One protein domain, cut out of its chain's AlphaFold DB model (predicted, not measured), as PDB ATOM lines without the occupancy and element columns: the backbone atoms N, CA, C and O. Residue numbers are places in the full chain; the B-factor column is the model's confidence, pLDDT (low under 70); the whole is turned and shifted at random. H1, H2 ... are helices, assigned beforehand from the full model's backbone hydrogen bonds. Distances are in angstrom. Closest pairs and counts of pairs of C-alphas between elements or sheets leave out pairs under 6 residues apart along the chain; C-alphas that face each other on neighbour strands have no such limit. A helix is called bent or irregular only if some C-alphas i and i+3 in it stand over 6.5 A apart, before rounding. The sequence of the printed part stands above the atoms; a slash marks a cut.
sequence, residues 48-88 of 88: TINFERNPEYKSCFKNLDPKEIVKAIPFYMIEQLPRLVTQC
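Overview. This is residues 48 to 88 of the 88 residues of the protein "AAA_14 domain-containing protein" of Chlamydiae bacterium CG10_big_fil_rev_8_21_14_0_10_42_34 (UniProt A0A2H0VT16). The longer helix H2 and the short helix H1 lie side by side as a small helical hairpin, and beyond H2 the tail, residues 81 to 88, sticks out and extends the long axis. The printed part has 41 residues with two named helices, H1 then H2, and no named strand; the class is all helix. It is loose, with a radius of gyration of the C-alphas of 12.3 A, and elongated, spanning 40 by 22 by 14 A.

Arrangement. H2, residues 66 to 79, and H1, residues 55 to 61, touch; their closest C-alphas, Ile 69 and Cys 60, are 5.3 A apart. They run opposite ways at a shallow tilt of 26 degrees. Of the O i to N i+4 pairs, 7 of 10 in H2 and 0 of 3 in H1 are within hydrogen-bond range; in H1, 4 of 4 O i to N i+3 pairs are.

Along the chain. H2 is 20.8 A long, from C-alpha 66 at (103.595, 181.282, 127.747) to C-alpha 79 at (121.884, 176.497, 136.374). It is neither bent nor irregular, but only just: C-alphas 71 and 74 are 6.5 A apart. H1 is 11.3 A long and begins at (122.204, 184.228, 125.705).

Size, cuts and confidence. The C-alphas farthest apart, Leu 64 and Cys 88, are 40.6 A apart. The printed part has no cut, and the H1 to H2 link is tight. Residues 79 to 88 have pLDDT under 70.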
ATOM      1  N   THR A  48     114.529 188.264 136.799       87.12
ATOM      2  CA  THR A  48     115.183 189.173 135.849       87.12
ATOM      3  C   THR A  48     115.918 188.360 134.790       87.12
ATOM      4  O   THR A  48     116.863 187.634 135.089       87.12
ATOM      5  N   ILE A  49     115.507 188.506 133.529       87.94
ATOM      6  CA  ILE A  49     116.134 187.831 132.387       87.94
ATOM      7  C   ILE A  49     116.955 188.846 131.602       87.94
ATOM      8  O   ILE A  49     116.429 189.844 131.108       87.94
ATOM      9  N   ASN A  50     118.249 188.571 131.454       87.75
ATOM     10  CA  ASN A  50     119.158 189.391 130.664       87.75
ATOM     11  C   ASN A  50     119.759 188.561 129.522       87.75
ATOM     12  O   ASN A  50     120.699 187.796 129.726       87.75
ATOM     13  N   PHE A  51     119.240 188.758 128.308       89.25
ATOM     14  CA  PHE A  51     119.679 188.039 127.105       89.25
ATOM     15  C   PHE A  51     121.089 188.404 126.615       89.25
ATOM     16  O   PHE A  51     121.616 187.708 125.746       89.25
ATOM     17  N   GLU A  52     121.676 189.499 127.105       86.62
ATOM     18  CA  GLU A  52     123.063 189.869 126.796       86.62
ATOM     19  C   GLU A  52     124.038 189.106 127.691       86.62
ATOM     20  O   GLU A  52     125.050 188.607 127.207       86.62
ATOM     21  N   ARG A  53     123.721 188.998 128.989       85.94
ATOM     22  CA  ARG A  53     124.538 188.249 129.955       85.94
ATOM     23  C   ARG A  53     124.417 186.745 129.762       85.94
ATOM     24  O   ARG A  53     125.425 186.054 129.810       85.94
ATOM     25  N   ASN A  54     123.196 186.284 129.510       87.69
ATOM     26  CA  ASN A  54     122.837 184.875 129.468       87.69
ATOM     27  C   ASN A  54     122.091 184.579 128.147       87.69
ATOM     28  O   ASN A  54     120.852 184.557 128.101       87.69
ATOM     29  N   PRO A  55     122.812 184.439 127.018       89.94
ATOM     30  CA  PRO A  55     122.204 184.228 125.705       89.94
ATOM     31  C   PRO A  55     121.378 182.940 125.602       89.94
ATOM     32  O   PRO A  55     120.490 182.853 124.752       89.94
ATOM     33  N   GLU A  56     121.646 181.951 126.450       88.88
ATOM     34  CA  GLU A  56     120.963 180.662 126.500       88.88
ATOM     35  C   GLU A  56     119.473 180.790 126.829       88.88
ATOM     36  O   GLU A  56     118.690 180.015 126.286       88.88
ATOM     37  N   TYR A  57     119.044 181.827 127.566       90.75
ATOM     38  CA  TYR A  57     117.616 182.082 127.818       90.75
ATOM     39  C   TYR A  57     116.815 182.296 126.533       90.75
ATOM     40  O   TYR A  57     115.599 182.123 126.543       90.75
ATOM     41  N   LYS A  58     117.455 182.643 125.406       90.94
ATOM     42  CA  LYS A  58     116.770 182.740 124.106       90.94
ATOM     43  C   LYS A  58     116.122 181.415 123.699       90.94
ATOM     44  O   LYS A  58     115.136 181.425 122.965       90.94
ATOM     45  N   SER A  59     116.647 180.282 124.169       90.94
ATOM     46  CA  SER A  59     116.077 178.962 123.899       90.94
ATOM     47  C   SER A  59     114.675 178.799 124.502       90.94
ATOM     48  O   SER A  59     113.834 178.154 123.873       90.94
ATOM     49  N   CYS A  60     114.397 179.443 125.646       91.12
ATOM     50  CA  CYS A  60     113.095 179.422 126.314       91.12
ATOM     51  C   CYS A  60     111.989 180.031 125.453       91.12
ATOM     52  O   CYS A  60     110.833 179.676 125.623       91.12
ATOM     53  N   PHE A  61     112.341 180.932 124.530       92.19
ATOM     54  CA  PHE A  61     111.399 181.683 123.695       92.19
ATOM     55  C   PHE A  61     111.338 181.161 122.248       92.19
ATOM     56  O   PHE A  61     110.862 181.865 121.359       92.19
ATOM     57  N   LYS A  62     111.832 179.939 121.979       89.62
ATOM     58  CA  LYS A  62     111.743 179.307 120.645       89.62
ATOM     59  C   LYS A  62     110.298 179.079 120.209       89.62
ATOM     60  O   LYS A  62     109.978 179.265 119.039       89.62
ATOM     61  N   ASN A  63     109.442 178.672 121.143       89.25
ATOM     62  CA  ASN A  63     107.998 178.741 120.991       89.25
ATOM     63  C   ASN A  63     107.486 179.938 121.806       89.25
ATOM     64  O   ASN A  63     108.021 180.271 122.858       89.25
ATOM     65  N   LEU A  64     106.459 180.622 121.305       90.94
ATOM     66  CA  LEU A  64     105.848 181.757 122.005       90.94
ATOM     67  C   LEU A  64     104.687 181.306 122.908       90.94
ATOM     68  O   LEU A  64     103.767 182.080 123.154       90.94
ATOM     69  N   ASP A  65     104.710 180.048 123.371       94.31
ATOM     70  CA  ASP A  65     103.717 179.522 124.309       94.31
ATOM     71  C   ASP A  65     104.094 179.948 125.739       94.31
ATOM     72  O   ASP A  65     105.105 179.475 126.271       94.31
ATOM     73  N   PRO A  66     103.291 180.803 126.404       90.62
ATOM     74  CA  PRO A  66     103.595 181.282 127.747       90.62
ATOM     75  C   PRO A  66     103.759 180.159 128.774       90.62
ATOM     76  O   PRO A  66     104.561 180.293 129.698       90.62
ATOM     77  N   LYS A  67     103.020 179.049 128.633       92.12
ATOM     78  CA  LYS A  67     103.091 177.934 129.587       92.12
ATOM     79  C   LYS A  67     104.439 177.231 129.514       92.12
ATOM     80  O   LYS A  67     104.982 176.858 130.548       92.12
ATOM     81  N   GLU A  68     104.970 177.062 128.311       92.38
ATOM     82  CA  GLU A  68     106.265 176.417 128.095       92.38
ATOM     83  C   GLU A  68     107.414 177.349 128.496       92.38
ATOM     84  O   GLU A  68     108.326 176.924 129.206       92.38
ATOM     85  N   ILE A  69     107.313 178.642 128.169       92.56
ATOM     86  CA  ILE A  69     108.284 179.665 128.584       92.56
ATOM     87  C   ILE A  69     108.423 179.699 130.116       92.56
ATOM     88  O   ILE A  69     109.536 179.640 130.639       92.56
ATOM     89  N   VAL A  70     107.304 179.757 130.850       90.38
ATOM     90  CA  VAL A  70     107.311 179.844 132.325       90.38
ATOM     91  C   VAL A  70     107.874 178.579 132.976       90.38
ATOM     92  O   VAL A  70     108.512 178.676 134.019       90.38
ATOM     93  N   LYS A  71     107.697 177.400 132.369       90.00
ATOM     94  CA  LYS A  71     108.325 176.158 132.852       90.00
ATOM     95  C   LYS A  71     109.826 176.115 132.573       90.00
ATOM     96  O   LYS A  71     110.573 175.559 133.372       90.00
ATOM     97  N   ALA A  72     110.262 176.676 131.447       90.69
ATOM     98  CA  ALA A  72     111.657 176.643 131.030       90.69
ATOM     99  C   ALA A  72     112.530 177.627 131.825       90.69
ATOM    100  O   ALA A  72     113.640 177.277 132.207       90.69
ATOM    101  N   ILE A  73     112.044 178.842 132.110       89.94
ATOM    102  CA  ILE A  73     112.842 179.894 132.771       89.94
ATOM    103  C   ILE A  73     113.485 179.436 134.102       89.94
ATOM    104  O   ILE A  73     114.693 179.633 134.249       89.94
ATOM    105  N   PRO A  74     112.760 178.803 135.050       87.19
ATOM    106  CA  PRO A  74     113.339 178.362 136.320       87.19
ATOM    107  C   PRO A  74     114.491 177.369 136.160       87.19
ATOM    108  O   PRO A  74     115.441 177.415 136.936       87.19
ATOM    109  N   PHE A  75     114.433 176.504 135.143       86.56
ATOM    110  CA  PHE A  75     115.491 175.534 134.860       86.56
ATOM    111  C   PHE A  75     116.828 176.243 134.593       86.56
ATOM    112  O   PHE A  75     117.819 175.959 135.260       86.56
ATOM    113  N   TYR A  76     116.827 177.254 133.720       81.94
ATOM    114  CA  TYR A  76     118.023 178.048 133.416       81.94
ATOM    115  C   TYR A  76     118.457 178.960 134.573       81.94
ATOM    116  O   TYR A  76     119.642 179.249 134.716       81.94
ATOM    117  N   MET A  77     117.529 179.409 135.426       78.69
ATOM    118  CA  MET A  77     117.879 180.210 136.609       78.69
ATOM    119  C   MET A  77     118.637 179.400 137.663       78.69
ATOM    120  O   MET A  77     119.563 179.927 138.277       78.69
ATOM    121  N   ILE A  78     118.280 178.126 137.859       71.12
ATOM    122  CA  ILE A  78     118.971 177.234 138.801       71.12
ATOM    123  C   ILE A  78     120.382 176.894 138.297       71.12
ATOM    124  O   ILE A  78     121.314 176.818 139.095       71.12
ATOM    125  N   GLU A  79     120.569 176.758 136.981       59.72
ATOM    126  CA  GLU A  79     121.884 176.497 136.374       59.72
ATOM    127  C   GLU A  79     122.875 177.670 136.506       59.72
ATOM    128  O   GLU A  79     124.085 177.462 136.401       59.72
ATOM    129  N   GLN A  80     122.384 178.884 136.783       54.31
ATOM    130  CA  GLN A  80     123.183 180.111 136.909       54.31
ATOM    131  C   GLN A  80     123.585 180.460 138.354       54.31
ATOM    132  O   GLN A  80     124.303 181.439 138.577       54.31
ATOM    133  N   LEU A  81     123.166 179.673 139.353       48.59
ATOM    134  CA  LEU A  81     123.710 179.806 140.706       48.59
ATOM    135  C   LEU A  81     125.147 179.258 140.726       48.59
ATOM    136  O   LEU A  81     125.380 178.138 140.261       48.59
ATOM    137  N   PRO A  82     126.134 179.995 141.277       41.69
ATOM    138  CA  PRO A  82     127.452 179.423 141.494       41.69
ATOM    139  C   PRO A  82     127.284 178.153 142.331       41.69
ATOM    140  O   PRO A  82     126.571 178.161 143.334       41.69
ATOM    141  N   ARG A  83     127.932 177.060 141.912       42.34
ATOM    142  CA  ARG A  83     128.042 175.802 142.669       42.34
ATOM    143  C   ARG A  83     128.811 176.047 143.972       42.34
ATOM    144  O   ARG A  83     129.967 175.665 144.103       42.34
ATOM    145  N   LEU A  84     128.190 176.737 144.916       41.09
ATOM    146  CA  LEU A  84     128.751 177.108 146.209       41.09
ATOM    147  C   LEU A  84     127.763 176.799 147.332       41.09
ATOM    148  O   LEU A  84     127.710 177.527 148.306       41.09
ATOM    149  N   VAL A  85     126.992 175.712 147.229       44.00
ATOM    150  CA  VAL A  85     126.378 175.081 148.409       44.00
ATOM    151  C   VAL A  85     126.217 173.573 148.172       44.00
ATOM    152  O   VAL A  85     125.114 173.046 148.080       44.00
ATOM    153  N   THR A  86     127.321 172.844 148.006       39.59
ATOM    154  CA  THR A  86     127.324 171.384 148.232       39.59
ATOM    155  C   THR A  86     128.703 170.947 148.722       39.59
ATOM    156  O   THR A  86     129.446 170.242 148.050       39.59
ATOM    157  N   GLN A  87     129.059 171.436 149.905       38.81
ATOM    158  CA  GLN A  87     129.903 170.712 150.848       38.81
ATOM    159  C   GLN A  87     129.204 170.813 152.204       38.81
ATOM    160  O   GLN A  87     129.466 171.720 152.987       38.81
ATOM    161  N   CYS A  88     128.250 169.910 152.407       38.91
ATOM    162  CA  CYS A  88     127.960 169.310 153.700       38.91
ATOM    163  C   CYS A  88     128.075 167.801 153.485       38.91
ATOM    164  O   CYS A  88     127.603 167.348 152.414       38.91
TER     165      CYS A  88